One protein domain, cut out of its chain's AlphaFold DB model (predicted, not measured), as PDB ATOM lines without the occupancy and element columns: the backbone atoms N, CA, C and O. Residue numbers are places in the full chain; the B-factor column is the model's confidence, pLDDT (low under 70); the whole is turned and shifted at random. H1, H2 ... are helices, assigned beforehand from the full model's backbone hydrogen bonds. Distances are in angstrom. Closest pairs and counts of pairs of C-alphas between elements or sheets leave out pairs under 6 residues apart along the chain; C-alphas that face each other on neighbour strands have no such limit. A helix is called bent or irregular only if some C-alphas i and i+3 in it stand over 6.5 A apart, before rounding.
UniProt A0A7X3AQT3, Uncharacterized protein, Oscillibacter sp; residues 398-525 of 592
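AT A GLANCE: This is residues 398 to 525 of the 592 residues of an uncharacterized protein of Oscillibacter sp (UniProt A0A7X3AQT3). Helices H1, H2 and H3 stand side by side in a row and cross one side of the long helix H6, while H4a runs beside H6 the opposite way. H4b continues H4a nearly straight to the far end, where the short H5 packs across it. The printed part has 128 residues with six named helices, H1 to H6 in order, and no named strand: all helix. It is compact, with a radius of gyration of the C-alphas of 15.5 A, but elongated, spanning 53 by 29 by 20 A.

HOW THE PARTS SIT: H1, residues 399 to 410, and H2, residues 422 to 430, form a helical hairpin; their closest C-alphas, Ala 406 and Ala 424, are 4.9 A apart. H2 forms another with H3, residues 439 to 453, at a shallow tilt of 20 degrees, closest at C-alphas 430 and 439, 4.8 A. H3 touches H6, residues 502 to 523, with residues 441 to 446 alone, about perpendicular at 85 degrees, closest at C-alphas 442 and 508, 5.9 A. H4, residues 459 to 479, was assigned as one helix by its hydrogen bonds but is bent, C-alphas 467 and 470 being 6.5 A apart; its arms are H4a, 459 to 467, and H4b, 470 to 479. H4a touches H6, closest at C-alphas 467 and 509, 6.1 A. H4b touches H5, residues 485 to 491, closest at C-alphas 477 and 486, 6.1 A. Every O i to N i+4 pair is within hydrogen-bond range in H1, H2, H4b and H6; the counts are 8 of 11 in H3, 4 of 5 in H4a and 0 of 3 in H5, where 3 of 4 O i to N i+3 pairs are.

IN THESE COORDINATES: H1 begins at C-alpha 399 (12.252, -5.854, 7.881) and H6, 31.8 A long, ends at C-alpha 523 (-3.931, -9.165, -3.661).

THE WHOLE: The printed part has no cut; the link H1 to H2 is long. Mean pLDDT of the printed part is 76.3, with 27 residues under 70, among them 481 to 485.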
ATOM      1  N   TYR A 398      15.315  -4.014   4.487       59.06
ATOM      2  CA  TYR A 398      14.630  -3.658   5.733       59.06
ATOM      3  C   TYR A 398      13.588  -4.718   6.121       59.06
ATOM      4  O   TYR A 398      13.023  -5.342   5.219       59.06
ATOM      5  N   PRO A 399      13.267  -4.898   7.420       59.81
ATOM      6  CA  PRO A 399      12.252  -5.854   7.881       59.81
ATOM      7  C   PRO A 399      10.917  -5.730   7.138       59.81
ATOM      8  O   PRO A 399      10.317  -6.738   6.762       59.81
ATOM      9  N   ILE A 400      10.486  -4.498   6.844       65.69
ATOM     10  CA  ILE A 400       9.285  -4.249   6.041       65.69
ATOM     11  C   ILE A 400       9.428  -4.621   4.560       65.69
ATOM     12  O   ILE A 400       8.485  -5.129   3.955       65.69
ATOM     13  N   GLY A 401      10.604  -4.424   3.968       62.12
ATOM     14  CA  GLY A 401      10.878  -4.827   2.591       62.12
ATOM     15  C   GLY A 401      10.965  -6.346   2.437       62.12
ATOM     16  O   GLY A 401      10.402  -6.902   1.493       62.12
ATOM     17  N   GLN A 402      11.594  -7.026   3.399       66.50
ATOM     18  CA  GLN A 402      11.628  -8.489   3.480       66.50
ATOM     19  C   GLN A 402      10.226  -9.069   3.666       66.50
ATOM     20  O   GLN A 402       9.871 -10.024   2.984       66.50
ATOM     21  N   PHE A 403       9.396  -8.447   4.507       73.44
ATOM     22  CA  PHE A 403       7.992  -8.824   4.669       73.44
ATOM     23  C   PHE A 403       7.217  -8.766   3.355       73.44
ATOM     24  O   PHE A 403       6.544  -9.731   3.005       73.44
ATOM     25  N   PHE A 404       7.330  -7.666   2.601       65.94
ATOM     26  CA  PHE A 404       6.667  -7.571   1.303       65.94
ATOM     27  C   PHE A 404       7.203  -8.624   0.332       65.94
ATOM     28  O   PHE A 404       6.412  -9.373  -0.229       65.94
ATOM     29  N   SER A 405       8.521  -8.769   0.195       67.44
ATOM     30  CA  SER A 405       9.120  -9.813  -0.652       67.44
ATOM     31  C   SER A 405       8.596 -11.218  -0.313       67.44
ATOM     32  O   SER A 405       8.175 -11.969  -1.198       67.44
ATOM     33  N   ALA A 406       8.553 -11.553   0.976       70.06
ATOM     34  CA  ALA A 406       8.055 -12.829   1.466       70.06
ATOM     35  C   ALA A 406       6.556 -13.008   1.184       70.06
ATOM     36  O   ALA A 406       6.151 -14.056   0.689       70.06
ATOM     37  N   ILE A 407       5.734 -11.980   1.406       72.75
ATOM     38  CA  ILE A 407       4.297 -12.011   1.104       72.75
ATOM     39  C   ILE A 407       4.026 -12.224  -0.389       72.75
ATOM     40  O   ILE A 407       3.180 -13.043  -0.743       72.75
ATOM     41  N   TYR A 408       4.769 -11.549  -1.267       66.75
ATOM     42  CA  TYR A 408       4.660 -11.738  -2.716       66.75
ATOM     43  C   TYR A 408       5.041 -13.158  -3.140       66.75
ATOM     44  O   TYR A 408       4.433 -13.721  -4.045       66.75
ATOM     45  N   ARG A 409       6.028 -13.766  -2.472       71.31
ATOM     46  CA  ARG A 409       6.378 -15.172  -2.697       71.31
ATOM     47  C   ARG A 409       5.304 -16.118  -2.183       71.31
ATOM     48  O   ARG A 409       5.111 -17.152  -2.812       71.31
ATOM     49  N   LEU A 410       4.671 -15.813  -1.052       76.25
ATOM     50  CA  LEU A 410       3.693 -16.677  -0.386       76.25
ATOM     51  C   LEU A 410       2.338 -16.712  -1.096       76.25
ATOM     52  O   LEU A 410       1.640 -17.708  -0.979       76.25
ATOM     53  N   TRP A 411       1.943 -15.663  -1.811       78.19
ATOM     54  CA  TRP A 411       0.611 -15.595  -2.407       78.19
ATOM     55  C   TRP A 411       0.409 -16.594  -3.560       78.19
ATOM     56  O   TRP A 411       1.218 -16.658  -4.486       78.19
ATOM     57  N   ASP A 412      -0.689 -17.356  -3.508       73.50
ATOM     58  CA  ASP A 412      -1.156 -18.225  -4.589       73.50
ATOM     59  C   ASP A 412      -2.398 -17.609  -5.256       73.50
ATOM     60  O   ASP A 412      -3.472 -17.503  -4.655       73.50
ATOM     61  N   TYR A 413      -2.244 -17.196  -6.518       65.62
ATOM     62  CA  TYR A 413      -3.302 -16.553  -7.297       65.62
ATOM     63  C   TYR A 413      -4.458 -17.488  -7.656       65.62
ATOM     64  O   TYR A 413      -5.579 -17.011  -7.805       65.62
ATOM     65  N   GLU A 414      -4.214 -18.794  -7.786       66.75
ATOM     66  CA  GLU A 414      -5.258 -19.750  -8.169       66.75
ATOM     67  C   GLU A 414      -6.194 -20.052  -6.996       66.75
ATOM     68  O   GLU A 414      -7.384 -20.305  -7.188       66.75
ATOM     69  N   ARG A 415      -5.660 -20.019  -5.770       71.00
ATOM     70  CA  ARG A 415      -6.394 -20.390  -4.552       71.00
ATOM     71  C   ARG A 415      -6.861 -19.198  -3.721       71.00
ATOM     72  O   ARG A 415      -7.726 -19.364  -2.863       71.00
ATOM     73  N   GLY A 416      -6.304 -18.008  -3.949       74.88
ATOM     74  CA  GLY A 416      -6.627 -16.812  -3.165       74.88
ATOM     75  C   GLY A 416      -6.198 -16.921  -1.696       74.88
ATOM     76  O   GLY A 416      -6.826 -16.333  -0.809       74.88
ATOM     77  N   GLU A 417      -5.155 -17.703  -1.426       83.94
ATOM     78  CA  GLU A 417      -4.578 -17.916  -0.099       83.94
ATOM     79  C   GLU A 417      -3.051 -18.012  -0.177       83.94
ATOM     80  O   GLU A 417      -2.464 -18.132  -1.251       83.94
ATOM     81  N   ILE A 418      -2.389 -17.939   0.975       84.31
ATOM     82  CA  ILE A 418      -0.942 -18.141   1.041       84.31
ATOM     83  C   ILE A 418      -0.579 -19.627   0.916       84.31
ATOM     84  O   ILE A 418      -1.190 -20.494   1.544       84.31
ATOM     85  N   LYS A 419       0.482 -19.930   0.170       87.19
ATOM     86  CA  LYS A 419       1.181 -21.214   0.250       87.19
ATOM     87  C   LYS A 419       2.042 -21.260   1.510       87.19
ATOM     88  O   LYS A 419       2.599 -20.248   1.933       87.19
ATOM     89  N   ILE A 420       2.190 -22.439   2.100       84.38
ATOM     90  CA  ILE A 420       3.013 -22.630   3.297       84.38
ATOM     91  C   ILE A 420       4.460 -22.895   2.868       84.38
ATOM     92  O   ILE A 420       4.881 -24.032   2.690       84.38
ATOM     93  N   ASP A 421       5.220 -21.813   2.674       81.56
ATOM     94  CA  ASP A 421       6.668 -21.843   2.422       81.56
ATOM     95  C   ASP A 421       7.418 -21.460   3.708       81.56
ATOM     96  O   ASP A 421       7.412 -20.299   4.123       81.56
ATOM     97  N   ILE A 422       8.044 -22.440   4.371       79.69
ATOM     98  CA  ILE A 422       8.649 -22.271   5.704       79.69
ATOM     99  C   ILE A 422       9.669 -21.110   5.754       79.69
ATOM    100  O   ILE A 422       9.571 -20.294   6.675       79.69
ATOM    101  N   PRO A 423      10.628 -20.978   4.813       76.88
ATOM    102  CA  PRO A 423      11.537 -19.833   4.762       76.88
ATOM    103  C   PRO A 423      10.816 -18.480   4.676       76.88
ATOM    104  O   PRO A 423      11.106 -17.592   5.472       76.88
ATOM    105  N   ALA A 424       9.836 -18.335   3.780       74.69
ATOM    106  CA  ALA A 424       9.118 -17.071   3.609       74.69
ATOM    107  C   ALA A 424       8.192 -16.753   4.801       74.69
ATOM    108  O   ALA A 424       8.069 -15.599   5.204       74.69
ATOM    109  N   ILE A 425       7.602 -17.762   5.454       82.69
ATOM    110  CA  ILE A 425       6.859 -17.558   6.709       82.69
ATOM    111  C   ILE A 425       7.800 -17.082   7.821       82.69
ATOM    112  O   ILE A 425       7.446 -16.166   8.560       82.69
ATOM    113  N   LYS A 426       9.008 -17.652   7.938       78.81
ATOM    114  CA  LYS A 426      10.016 -17.201   8.914       78.81
ATOM    115  C   LYS A 426      10.401 -15.735   8.678       78.81
ATOM    116  O   LYS A 426      10.424 -14.967   9.640       78.81
ATOM    117  N   GLU A 427      10.611 -15.334   7.423       73.50
ATOM    118  CA  GLU A 427      10.838 -13.933   7.035       73.50
ATOM    119  C   GLU A 427       9.664 -13.036   7.486       73.50
ATOM    120  O   GLU A 427       9.877 -12.046   8.190       73.50
ATOM    121  N   CYS A 428       8.414 -13.435   7.223       78.00
ATOM    122  CA  CYS A 428       7.227 -12.696   7.666       78.00
ATOM    123  C   CYS A 428       7.107 -12.582   9.195       78.00
ATOM    124  O   CYS A 428       6.800 -11.507   9.710       78.00
ATOM    125  N   LEU A 429       7.369 -13.659   9.941       78.31
ATOM    126  CA  LEU A 429       7.319 -13.662  11.410       78.31
ATOM    127  C   LEU A 429       8.425 -12.790  12.028       78.31
ATOM    128  O   LEU A 429       8.237 -12.240  13.112       78.31
ATOM    129  N   SER A 430       9.556 -12.636  11.334       74.00
ATOM    130  CA  SER A 430      10.688 -11.801  11.762       74.00
ATOM    131  C   SER A 430      10.501 -10.300  11.498       74.00
ATOM    132  O   SER A 430      11.255  -9.482  12.020       74.00
ATOM    133  N   SER A 431       9.474  -9.920  10.733       69.69
ATOM    134  CA  SER A 431       9.275  -8.550  10.242       69.69
ATOM    135  C   SER A 431       8.843  -7.520  11.291       69.69
ATOM    136  O   SER A 431       8.820  -6.333  10.993       69.69
ATOM    137  N   HIS A 432       8.469  -7.948  12.504       68.25
ATOM    138  CA  HIS A 432       7.904  -7.099  13.572       68.25
ATOM    139  C   HIS A 432       6.610  -6.339  13.198       68.25
ATOM    140  O   HIS A 432       6.141  -5.505  13.971       68.25
ATOM    141  N   ILE A 433       5.993  -6.653  12.051       69.75
ATOM    142  CA  ILE A 433       4.777  -5.994  11.541       69.75
ATOM    143  C   ILE A 433       3.495  -6.605  12.120       69.75
ATOM    144  O   ILE A 433       2.467  -5.929  12.193       69.75
ATOM    145  N   LEU A 434       3.547  -7.872  12.533       73.88
ATOM    146  CA  LEU A 434       2.393  -8.644  12.997       73.88
ATOM    147  C   LEU A 434       1.924  -8.195  14.389       73.88
ATOM    148  O   LEU A 434       2.722  -8.007  15.303       73.88
ATOM    149  N   THR A 435       0.608  -8.065  14.570       70.62
ATOM    150  CA  THR A 435      -0.012  -7.672  15.851       70.62
ATOM    151  C   THR A 435      -0.146  -8.833  16.820       70.62
ATOM    152  O   THR A 435      -0.289  -8.611  18.022       70.62
ATOM    153  N   ALA A 436      -0.115 -10.069  16.318       70.19
ATOM    154  CA  ALA A 436      -0.284 -11.260  17.134       70.19
ATOM    155  C   ALA A 436       0.775 -11.396  18.251       70.19
ATOM    156  O   ALA A 436       0.447 -11.859  19.344       70.19
ATOM    157  N   GLY A 437       2.023 -10.966  18.027       68.62
ATOM    158  CA  GLY A 437       3.093 -11.027  19.028       68.62
ATOM    159  C   GLY A 437       4.436 -10.487  18.525       68.62
ATOM    160  O   GLY A 437       4.576 -10.157  17.353       68.62
ATOM    161  N   SER A 438       5.441 -10.407  19.406       68.75
ATOM    162  CA  SER A 438       6.790  -9.966  19.021       68.75
ATOM    163  C   SER A 438       7.499 -11.001  18.141       68.75
ATOM    164  O   SER A 438       7.366 -12.210  18.369       68.75
ATOM    165  N   GLY A 439       8.296 -10.534  17.171       65.06
ATOM    166  CA  GLY A 439       8.987 -11.395  16.203       65.06
ATOM    167  C   GLY A 439       9.864 -12.466  16.860       65.06
ATOM    168  O   GLY A 439       9.792 -13.639  16.498       65.06
ATOM    169  N   GLU A 440      10.598 -12.110  17.917       70.06
ATOM    170  CA  GLU A 440      11.415 -13.054  18.694       70.06
ATOM    171  C   GLU A 440      10.592 -14.191  19.320       70.06
ATOM    172  O   GLU A 440      10.996 -15.358  19.305       70.06
ATOM    173  N   SER A 441       9.415 -13.870  19.869       72.12
ATOM    174  CA  SER A 441       8.544 -14.863  20.502       72.12
ATOM    175  C   SER A 441       7.896 -15.775  19.462       72.12
ATOM    176  O   SER A 441       7.778 -16.982  19.687       72.12
ATOM    177  N   LEU A 442       7.501 -15.209  18.318       76.19
ATOM    178  CA  LEU A 442       6.917 -15.943  17.200       76.19
ATOM    179  C   LEU A 442       7.931 -16.906  16.576       76.19
ATOM    180  O   LEU A 442       7.638 -18.095  16.462       76.19
ATOM    181  N   LEU A 443       9.144 -16.439  16.275       77.81
ATOM    182  CA  LEU A 443      10.216 -17.272  15.727       77.81
ATOM    183  C   LEU A 443      10.619 -18.388  16.687       77.81
ATOM    184  O   LEU A 443      10.713 -19.545  16.282       77.81
ATOM    185  N   ARG A 444      10.801 -18.079  17.976       75.81
ATOM    186  CA  ARG A 444      11.124 -19.095  18.989       75.81
ATOM    187  C   ARG A 444      10.052 -20.180  19.062       75.81
ATOM    188  O   ARG A 444      10.374 -21.360  19.190       75.81
ATOM    189  N   THR A 445       8.782 -19.789  18.986       77.62
ATOM    190  CA  THR A 445       7.658 -20.733  18.986       77.62
ATOM    191  C   THR A 445       7.649 -21.564  17.707       77.62
ATOM    192  O   THR A 445       7.508 -22.781  17.790       77.62
ATOM    193  N   PHE A 446       7.880 -20.938  16.552       80.69
ATOM    194  CA  PHE A 446       7.954 -21.616  15.262       80.69
ATOM    195  C   PHE A 446       9.080 -22.660  15.231       80.69
ATOM    196  O   PHE A 446       8.819 -23.812  14.913       80.69
ATOM    197  N   TYR A 447      10.303 -22.328  15.663       79.38
ATOM    198  CA  TYR A 447      11.422 -23.286  15.705       79.38
ATOM    199  C   TYR A 447      11.152 -24.501  16.602       79.38
ATOM    200  O   TYR A 447      11.586 -25.610  16.297       79.38
ATOM    201  N   ASN A 448      10.416 -24.320  17.701       77.88
ATOM    202  CA  ASN A 448      10.033 -25.433  18.571       77.88
ATOM    203  C   ASN A 448       8.949 -26.337  17.958       77.88
ATOM    204  O   ASN A 448       8.757 -27.458  18.437       77.88
ATOM    205  N   LEU A 449       8.238 -25.846  16.940       79.88
ATOM    206  CA  LEU A 449       7.120 -26.512  16.280       79.88
ATOM    207  C   LEU A 449       7.407 -26.888  14.820       79.88
ATOM    208  O   LEU A 449       6.577 -27.570  14.248       79.88
ATOM    209  N   ASP A 450       8.559 -26.533  14.243       77.62
ATOM    210  CA  ASP A 450       8.908 -26.706  12.814       77.62
ATOM    211  C   ASP A 450       8.567 -28.114  12.279       77.62
ATOM    212  O   ASP A 450       8.015 -28.276  11.198       77.62
ATOM    213  N   ILE A 451       8.772 -29.142  13.111       79.50
ATOM    214  CA  ILE A 451       8.489 -30.554  12.800       79.50
ATOM    215  C   ILE A 451       7.012 -30.809  12.436       79.50
ATOM    216  O   ILE A 451       6.728 -31.716  11.663       79.50
ATOM    217  N   ILE A 452       6.057 -30.048  12.983       82.69
ATOM    218  CA  ILE A 452       4.622 -30.255  12.714       82.69
ATOM    219  C   ILE A 452       4.171 -29.643  11.382       82.69
ATOM    220  O   ILE A 452       3.051 -29.904  10.954       82.69
ATOM    221  N   PHE A 453       5.022 -28.825  10.754       80.88
ATOM    222  CA  PHE A 453       4.769 -28.214   9.448       80.88
ATOM    223  C   PHE A 453       5.228 -29.105   8.283       80.88
ATOM    224  O   PHE A 453       4.988 -28.763   7.127       80.88
ATOM    225  N   ASP A 454       5.858 -30.249   8.567       77.94
ATOM    226  CA  ASP A 454       6.313 -31.182   7.540       77.94
ATOM    227  C   ASP A 454       5.126 -31.750   6.740       77.94
ATOM    228  O   ASP A 454       4.172 -32.300   7.299       77.94
ATOM    229  N   GLY A 455       5.168 -31.581   5.417       75.19
ATOM    230  CA  GLY A 455       4.096 -31.995   4.508       75.19
ATOM    231  C   GLY A 455       2.847 -31.103   4.493       75.19
ATOM    232  O   GLY A 455       1.826 -31.532   3.957       75.19
ATOM    233  N   ILE A 456       2.897 -29.894   5.068       84.19
ATOM    234  CA  ILE A 456       1.838 -28.880   4.934       84.19
ATOM    235  C   ILE A 456       2.252 -27.881   3.864       84.19
ATOM    236  O   ILE A 456       3.288 -27.233   3.989       84.19
ATOM    237  N   THR A 457       1.434 -27.743   2.823       82.44
ATOM    238  CA  THR A 457       1.758 -26.889   1.668       82.44
ATOM    239  C   THR A 457       0.752 -25.765   1.444       82.44
ATOM    240  O   THR A 457       1.091 -24.766   0.809       82.44
ATOM    241  N   THR A 458      -0.451 -25.872   2.015       86.56
ATOM    242  CA  THR A 458      -1.550 -24.917   1.805       86.56
ATOM    243  C   THR A 458      -2.051 -24.329   3.122       86.56
ATOM    244  O   THR A 458      -1.887 -24.919   4.197       86.56
ATOM    245  N   PHE A 459      -2.663 -23.144   3.057       87.38
ATOM    246  CA  PHE A 459      -3.222 -22.493   4.241       87.38
ATOM    247  C   PHE A 459      -4.428 -23.260   4.813       87.38
ATOM    248  O   PHE A 459      -4.584 -23.347   6.034       87.38
ATOM    249  N   GLU A 460      -5.239 -23.887   3.961       84.62
ATOM    250  CA  GLU A 460      -6.329 -24.766   4.393       84.62
ATOM    251  C   GLU A 460      -5.819 -25.973   5.206       84.62
ATOM    252  O   GLU A 460      -6.287 -26.212   6.322       84.62
ATOM    253  N   GLU A 461      -4.775 -26.662   4.725       85.75
ATOM    254  CA  GLU A 461      -4.144 -27.779   5.444       85.75
ATOM    255  C   GLU A 461      -3.564 -27.340   6.793       85.75
ATOM    256  O   GLU A 461      -3.670 -28.061   7.791       85.75
ATOM    257  N   PHE A 462      -2.965 -26.147   6.841       88.62
ATOM    258  CA  PHE A 462      -2.481 -25.543   8.080       88.62
ATOM    259  C   PHE A 462      -3.621 -25.354   9.093       88.62
ATOM    260  O   PHE A 462      -3.476 -25.685  10.277       88.62
ATOM    261  N   ARG A 463      -4.778 -24.861   8.642       85.88
ATOM    262  CA  ARG A 463      -5.930 -24.596   9.510       85.88
ATOM    263  C   ARG A 463      -6.538 -25.882  10.078       85.88
ATOM    264  O   ARG A 463      -6.906 -25.933  11.257       85.88
ATOM    265  N   GLU A 464      -6.614 -26.933   9.273       84.25
ATOM    266  CA  GLU A 464      -7.128 -28.231   9.715       84.25
ATOM    267  C   GLU A 464      -6.142 -28.934  10.659       84.25
ATOM    268  O   GLU A 464      -6.457 -29.189  11.826       84.25
ATOM    269  N   LYS A 465      -4.911 -29.179  10.198       84.25
ATOM    270  CA  LYS A 465      -3.938 -30.021  10.912       84.25
ATOM    271  C   LYS A 465      -3.311 -29.318  12.115       84.25
ATOM    272  O   LYS A 465      -3.109 -29.938  13.162       84.25
ATOM    273  N   ILE A 466      -3.005 -28.024  12.002       83.12
ATOM    274  CA  ILE A 466      -2.320 -27.280  13.069       83.12
ATOM    275  C   ILE A 466      -3.316 -26.500  13.920       83.12
ATOM    276  O   ILE A 466      -3.398 -26.741  15.129       83.12
ATOM    277  N   ALA A 467      -4.086 -25.585  13.322       81.75
ATOM    278  CA  ALA A 467      -4.957 -24.697  14.096       81.75
ATOM    279  C   ALA A 467      -6.088 -25.453  14.820       81.75
ATOM    280  O   ALA A 467      -6.496 -25.047  15.911       81.75
ATOM    281  N   THR A 468      -6.537 -26.589  14.268       83.31
ATOM    282  CA  THR A 468      -7.638 -27.388  14.829       83.31
ATOM    283  C   THR A 468      -7.150 -28.675  15.501       83.31
ATOM    284  O   THR A 468      -7.257 -28.814  16.727       83.31
ATOM    285  N   GLU A 469      -6.594 -29.624  14.739       83.00
ATOM    286  CA  GLU A 469      -6.245 -30.957  15.251       83.00
ATOM    287  C   GLU A 469      -5.123 -30.912  16.292       83.00
ATOM    288  O   GLU A 469      -5.295 -31.390  17.418       83.00
ATOM    289  N   TYR A 470      -3.985 -30.293  15.970       83.88
ATOM    290  CA  TYR A 470      -2.855 -30.208  16.893       83.88
ATOM    291  C   TYR A 470      -3.200 -29.425  18.167       83.88
ATOM    292  O   TYR A 470      -2.853 -29.874  19.262       83.88
ATOM    293  N   VAL A 471      -3.943 -28.316  18.079       82.94
ATOM    294  CA  VAL A 471      -4.407 -27.569  19.266       82.94
ATOM    295  C   VAL A 471      -5.326 -28.434  20.144       82.94
ATOM    296  O   VAL A 471      -5.210 -28.414  21.378       82.94
ATOM    297  N   SER A 472      -6.212 -29.235  19.546       81.50
ATOM    298  CA  SER A 472      -7.068 -30.190  20.264       81.50
ATOM    299  C   SER A 472      -6.255 -31.302  20.941       81.50
ATOM    300  O   SER A 472      -6.422 -31.577  22.140       81.50
ATOM    301  N   HIS A 473      -5.291 -31.883  20.223       82.94
ATOM    302  CA  HIS A 473      -4.365 -32.883  20.748       82.94
ATOM    303  C   HIS A 473      -3.503 -32.314  21.878       82.94
ATOM    304  O   HIS A 473      -3.394 -32.933  22.937       82.94
ATOM    305  N   TYR A 474      -2.978 -31.098  21.730       81.88
ATOM    306  CA  TYR A 474      -2.210 -30.410  22.764       81.88
ATOM    307  C   TYR A 474      -3.037 -30.233  24.044       81.88
ATOM    308  O   TYR A 474      -2.568 -30.545  25.142       81.88
ATOM    309  N   ASN A 475      -4.303 -29.811  23.939       80.88
ATOM    310  CA  ASN A 475      -5.208 -29.712  25.092       80.88
ATOM    311  C   ASN A 475      -5.469 -31.080  25.753       80.88
ATOM    312  O   ASN A 475      -5.506 -31.176  26.981       80.88
ATOM    313  N   SER A 476      -5.605 -32.142  24.961       78.44
ATOM    314  CA  SER A 476      -5.846 -33.507  25.450       78.44
ATOM    315  C   SER A 476      -4.615 -34.089  26.162       78.44
ATOM    316  O   SER A 476      -4.710 -34.596  27.284       78.44
ATOM    317  N   VAL A 477      -3.425 -33.917  25.579       78.12
ATOM    318  CA  VAL A 477      -2.133 -34.338  26.146       78.12
ATOM    319  C   VAL A 477      -1.820 -33.555  27.423       78.12
ATOM    320  O   VAL A 477      -1.380 -34.132  28.418       78.12
ATOM    321  N   THR A 478      -2.099 -32.252  27.466       73.25
ATOM    322  CA  THR A 478      -1.820 -31.401  28.639       73.25
ATOM    323  C   THR A 478      -2.815 -31.540  29.794       73.25
ATOM    324  O   THR A 478      -2.488 -31.112  30.909       73.25
ATOM    325  N   ARG A 479      -3.987 -32.152  29.557       76.25
ATOM    326  CA  ARG A 479      -5.017 -32.486  30.565       76.25
ATOM    327  C   ARG A 479      -4.998 -33.953  31.015       76.25
ATOM    328  O   ARG A 479      -5.660 -34.293  31.992       76.25
ATOM    329  N   SER A 480      -4.227 -34.818  30.350       74.31
ATOM    330  CA  SER A 480      -4.098 -36.238  30.710       74.31
ATOM    331  C   SER A 480      -3.598 -36.467  32.153       74.31
ATOM    332  O   SER A 480      -2.797 -35.699  32.698       74.31
ATOM    333  N   ARG A 481      -4.086 -37.532  32.803       66.06
ATOM    334  CA  ARG A 481      -3.660 -37.938  34.157       66.06
ATOM    335  C   ARG A 481      -2.348 -38.731  34.095       66.06
ATOM    336  O   ARG A 481      -2.107 -39.427  33.115       66.06
ATOM    337  N   ALA A 482      -1.554 -38.695  35.169       61.81
ATOM    338  CA  ALA A 482      -0.182 -39.232  35.254       61.81
ATOM    339  C   ALA A 482       0.013 -40.738  34.950       61.81
ATOM    340  O   ALA A 482       1.145 -41.202  34.921       61.81
ATOM    341  N   LYS A 483      -1.062 -41.505  34.726       61.19
ATOM    342  CA  LYS A 483      -1.030 -42.942  34.387       61.19
ATOM    343  C   LYS A 483      -1.672 -43.275  33.030       61.19
ATOM    344  O   LYS A 483      -1.917 -44.441  32.744       61.19
ATOM    345  N   GLY A 484      -2.015 -42.274  32.217       67.06
ATOM    346  CA  GLY A 484      -2.590 -42.497  30.887       67.06
ATOM    347  C   GLY A 484      -1.513 -42.746  29.821       67.06
ATOM    348  O   GLY A 484      -0.443 -42.148  29.914       67.06
ATOM    349  N   PRO A 485      -1.793 -43.531  28.764       66.88
ATOM    350  CA  PRO A 485      -0.819 -43.833  27.702       66.88
ATOM    351  C   PRO A 485      -0.291 -42.572  26.991       66.88
ATOM    352  O   PRO A 485       0.873 -42.493  26.618       66.88
ATOM    353  N   ILE A 486      -1.128 -41.534  26.895       73.00
ATOM    354  CA  ILE A 486      -0.836 -40.249  26.237       73.00
ATOM    355  C   ILE A 486      -0.004 -39.310  27.142       73.00
ATOM    356  O   ILE A 486       0.545 -38.310  26.685       73.00
ATOM    357  N   TYR A 487       0.126 -39.608  28.442       72.94
ATOM    358  CA  TYR A 487       0.848 -38.752  29.395       72.94
ATOM    359  C   TYR A 487       2.343 -38.630  29.069       72.94
ATOM    360  O   TYR A 487       2.917 -37.549  29.218       72.94
ATOM    361  N   HIS A 488       2.955 -39.704  28.562       72.81
ATOM    362  CA  HIS A 488       4.374 -39.737  28.198       72.81
ATOM    363  C   HIS A 488       4.725 -38.784  27.044       72.81
ATOM    364  O   HIS A 488       5.845 -38.282  26.992       72.81
ATOM    365  N   LEU A 489       3.756 -38.429  26.189       75.25
ATOM    366  CA  LEU A 489       3.967 -37.496  25.074       75.25
ATOM    367  C   LEU A 489       4.328 -36.074  25.533       75.25
ATOM    368  O   LEU A 489       4.897 -35.316  24.757       75.25
ATOM    369  N   ARG A 490       4.085 -35.715  26.804       72.31
ATOM    370  CA  ARG A 490       4.512 -34.424  27.384       72.31
ATOM    371  C   ARG A 490       6.026 -34.223  27.418       72.31
ATOM    372  O   ARG A 490       6.473 -33.096  27.610       72.31
ATOM    373  N   GLN A 491       6.799 -35.302  27.292       70.25
ATOM    374  CA  GLN A 491       8.259 -35.233  27.236       70.25
ATOM    375  C   GLN A 491       8.757 -34.671  25.896       70.25
ATOM    376  O   GLN A 491       9.864 -34.141  25.838       70.25
ATOM    377  N   LEU A 492       7.936 -34.732  24.842       76.38
ATOM    378  CA  LEU A 492       8.259 -34.169  23.535       76.38
ATOM    379  C   LEU A 492       8.221 -32.639  23.580       76.38
ATOM    380  O   LEU A 492       7.326 -32.047  24.186       76.38
ATOM    381  N   SER A 493       9.160 -31.999  22.878       70.81
ATOM    382  CA  SER A 493       9.288 -30.537  22.780       70.81
ATOM    383  C   SER A 493       7.966 -29.852  22.421       70.81
ATOM    384  O   SER A 493       7.613 -28.846  23.028       70.81
ATOM    385  N   ILE A 494       7.208 -30.468  21.510       77.25
ATOM    386  CA  ILE A 494       5.924 -29.992  20.984       77.25
ATOM    387  C   ILE A 494       4.770 -30.027  22.003       77.25
ATOM    388  O   ILE A 494       3.782 -29.334  21.817       77.25
ATOM    389  N   TYR A 495       4.848 -30.804  23.087       76.06
ATOM    390  CA  TYR A 495       3.794 -30.865  24.120       76.06
ATOM    391  C   TYR A 495       4.279 -30.381  25.492       76.06
ATOM    392  O   TYR A 495       3.554 -30.458  26.492       76.06
ATOM    393  N   ASN A 496       5.513 -29.880  25.552       74.81
ATOM    394  CA  ASN A 496       6.141 -29.449  26.784       74.81
ATOM    395  C   ASN A 496       5.731 -28.010  27.132       74.81
ATOM    396  O   ASN A 496       6.175 -27.053  26.500       74.81
ATOM    397  N   LYS A 497       4.948 -27.861  28.209       70.44
ATOM    398  CA  LYS A 497       4.446 -26.568  28.709       70.44
ATOM    399  C   LYS A 497       5.537 -25.547  29.051       70.44
ATOM    400  O   LYS A 497       5.229 -24.364  29.104       70.44
ATOM    401  N   TYR A 498       6.766 -25.991  29.320       67.62
ATOM    402  CA  TYR A 498       7.892 -25.106  29.630       67.62
ATOM    403  C   TYR A 498       8.592 -24.570  28.376       67.62
ATOM    404  O   TYR A 498       9.236 -23.531  28.456       67.62
ATOM    405  N   LYS A 499       8.489 -25.271  27.235       68.25
ATOM    406  CA  LYS A 499       9.099 -24.850  25.962       68.25
ATOM    407  C   LYS A 499       8.117 -24.116  25.055       68.25
ATOM    408  O   LYS A 499       8.506 -23.154  24.404       68.25
ATOM    409  N   VAL A 500       6.867 -24.574  25.014       75.50
ATOM    410  CA  VAL A 500       5.801 -23.987  24.200       75.50
ATOM    411  C   VAL A 500       4.517 -23.980  25.022       75.50
ATOM    412  O   VAL A 500       3.980 -25.038  25.369       75.50
ATOM    413  N   THR A 501       4.016 -22.793  25.361       81.88
ATOM    414  CA  THR A 501       2.752 -22.663  26.088       81.88
ATOM    415  C   THR A 501       1.561 -22.692  25.131       81.88
ATOM    416  O   THR A 501       1.680 -22.408  23.941       81.88
ATOM    417  N   LYS A 502       0.359 -22.970  25.656       81.25
ATOM    418  CA  LYS A 502      -0.879 -22.841  24.870       81.25
ATOM    419  C   LYS A 502      -1.034 -21.434  24.277       81.25
ATOM    420  O   LYS A 502      -1.507 -21.300  23.157       81.25
ATOM    421  N   LYS A 503      -0.639 -20.407  25.039       80.69
ATOM    422  CA  LYS A 503      -0.693 -19.012  24.597       80.69
ATOM    423  C   LYS A 503       0.217 -18.794  23.389       80.69
ATOM    424  O   LYS A 503      -0.217 -18.153  22.441       80.69
ATOM    425  N   ASP A 504       1.416 -19.371  23.397       80.12
ATOM    426  CA  ASP A 504       2.375 -19.255  22.292       80.12
ATOM    427  C   ASP A 504       1.853 -19.924  21.016       80.12
ATOM    428  O   ASP A 504       1.920 -19.326  19.948       80.12
ATOM    429  N   ILE A 505       1.243 -21.112  21.127       82.88
ATOM    430  CA  ILE A 505       0.634 -21.812  19.979       82.88
ATOM    431  C   ILE A 505      -0.496 -20.974  19.382       82.88
ATOM    432  O   ILE A 505      -0.528 -20.758  18.176       82.88
ATOM    433  N   THR A 506      -1.408 -20.467  20.217       84.69
ATOM    434  CA  THR A 506      -2.502 -19.605  19.746       84.69
ATOM    435  C   THR A 506      -1.967 -18.313  19.130       84.69
ATOM    436  O   THR A 506      -2.487 -17.860  18.120       84.69
ATOM    437  N   THR A 507      -0.898 -17.747  19.689       84.19
ATOM    438  CA  THR A 507      -0.248 -16.543  19.152       84.19
ATOM    439  C   THR A 507       0.368 -16.805  17.775       84.19
ATOM    440  O   THR A 507       0.207 -15.987  16.876       84.19
ATOM    441  N   LEU A 508       1.014 -17.959  17.582       84.50
ATOM    442  CA  LEU A 508       1.586 -18.342  16.292       84.50
ATOM    443  C   LEU A 508       0.507 -18.615  15.234       84.50
ATOM    444  O   LEU A 508       0.657 -18.186  14.095       84.50
ATOM    445  N   VAL A 509      -0.583 -19.290  15.612       86.88
ATOM    446  CA  VAL A 509      -1.726 -19.523  14.714       86.88
ATOM    447  C   VAL A 509      -2.322 -18.196  14.259       86.88
ATOM    448  O   VAL A 509      -2.417 -17.959  13.058       86.88
ATOM    449  N   ASN A 510      -2.608 -17.296  15.202       86.75
ATOM    450  CA  ASN A 510      -3.132 -15.970  14.889       86.75
ATOM    451  C   ASN A 510      -2.175 -15.167  13.992       86.75
ATOM    452  O   ASN A 510      -2.634 -14.409  13.147       86.75
ATOM    453  N   ALA A 511      -0.856 -15.326  14.152       85.06
ATOM    454  CA  ALA A 511       0.136 -14.649  13.317       85.06
ATOM    455  C   ALA A 511       0.108 -15.136  11.858       85.06
ATOM    456  O   ALA A 511       0.202 -14.325  10.943       85.06
ATOM    457  N   ILE A 512      -0.039 -16.445  11.629       86.38
ATOM    458  CA  ILE A 512      -0.123 -17.019  10.275       86.38
ATOM    459  C   ILE A 512      -1.472 -16.689   9.621       86.38
ATOM    460  O   ILE A 512      -1.513 -16.366   8.435       86.38
ATOM    461  N   GLU A 513      -2.564 -16.688  10.393       87.81
ATOM    462  CA  GLU A 513      -3.863 -16.181   9.929       87.81
ATOM    463  C   GLU A 513      -3.778 -14.695   9.550       87.81
ATOM    464  O   GLU A 513      -4.250 -14.304   8.486       87.81
ATOM    465  N   GLU A 514      -3.100 -13.879  10.361       84.94
ATOM    466  CA  GLU A 514      -2.865 -12.460  10.078       84.94
ATOM    467  C   GLU A 514      -2.068 -12.255   8.778       84.94
ATOM    468  O   GLU A 514      -2.431 -11.392   7.982       84.94
ATOM    469  N   ILE A 515      -1.035 -13.066   8.509       86.12
ATOM    470  CA  ILE A 515      -0.289 -13.018   7.235       86.12
ATOM    471  C   ILE A 515      -1.227 -13.285   6.049       86.12
ATOM    472  O   ILE A 515      -1.164 -12.565   5.050       86.12
ATOM    473  N   ASN A 516      -2.110 -14.283   6.154       87.19
ATOM    474  CA  ASN A 516      -3.052 -14.614   5.085       87.19
ATOM    475  C   ASN A 516      -4.086 -13.502   4.853       87.19
ATOM    476  O   ASN A 516      -4.371 -13.160   3.709       87.19
ATOM    477  N   GLU A 517      -4.609 -12.894   5.919       84.56
ATOM    478  CA  GLU A 517      -5.533 -11.758   5.812       84.56
ATOM    479  C   GLU A 517      -4.864 -10.528   5.186       84.56
ATOM    480  O   GLU A 517      -5.463  -9.850   4.350       84.56
ATOM    481  N   ILE A 518      -3.599 -10.258   5.527       80.81
ATOM    482  CA  ILE A 518      -2.820  -9.186   4.895       80.81
ATOM    483  C   ILE A 518      -2.625  -9.483   3.407       80.81
ATOM    484  O   ILE A 518      -2.856  -8.604   2.579       80.81
ATOM    485  N   ALA A 519      -2.254 -10.714   3.047       78.06
ATOM    486  CA  ALA A 519      -2.074 -11.103   1.653       78.06
ATOM    487  C   ALA A 519      -3.384 -10.984   0.852       78.06
ATOM    488  O   ALA A 519      -3.388 -10.384  -0.221       78.06
ATOM    489  N   LYS A 520      -4.518 -11.425   1.414       82.44
ATOM    490  CA  LYS A 520      -5.849 -11.234   0.814       82.44
ATOM    491  C   LYS A 520      -6.188  -9.761   0.628       82.44
ATOM    492  O   LYS A 520      -6.588  -9.365  -0.456       82.44
ATOM    493  N   HIS A 521      -5.982  -8.921   1.638       77.12
ATOM    494  CA  HIS A 521      -6.237  -7.484   1.512       77.12
ATOM    495  C   HIS A 521      -5.355  -6.818   0.438       77.12
ATOM    496  O   HIS A 521      -5.766  -5.850  -0.200       77.12
ATOM    497  N   LEU A 522      -4.127  -7.305   0.241       65.69
ATOM    498  CA  LEU A 522      -3.201  -6.757  -0.748       65.69
ATOM    499  C   LEU A 522      -3.487  -7.252  -2.173       65.69
ATOM    500  O   LEU A 522      -3.338  -6.466  -3.109       65.69
ATOM    501  N   PHE A 523      -3.893  -8.510  -2.348       61.66
ATOM    502  CA  PHE A 523      -3.931  -9.165  -3.661       61.66
ATOM    503  C   PHE A 523      -5.298  -9.691  -4.105       61.66
ATOM    504  O   PHE A 523      -5.412 -10.105  -5.258       61.66
ATOM    505  N   ALA A 524      -6.324  -9.701  -3.247       62.91
ATOM    506  CA  ALA A 524      -7.650 -10.159  -3.652       62.91
ATOM    507  C   ALA A 524      -8.208  -9.261  -4.765       62.91
ATOM    508  O   ALA A 524      -8.266  -8.034  -4.643       62.91
ATOM    509  N   VAL A 525      -8.601  -9.904  -5.859       55.28
ATOM    510  CA  VAL A 525      -9.295  -9.284  -6.985       55.28
ATOM    511  C   VAL A 525     -10.774  -9.187  -6.594       55.28
ATOM    512  O   VAL A 525     -11.344 -10.170  -6.126       55.28
TER     513      VAL A 525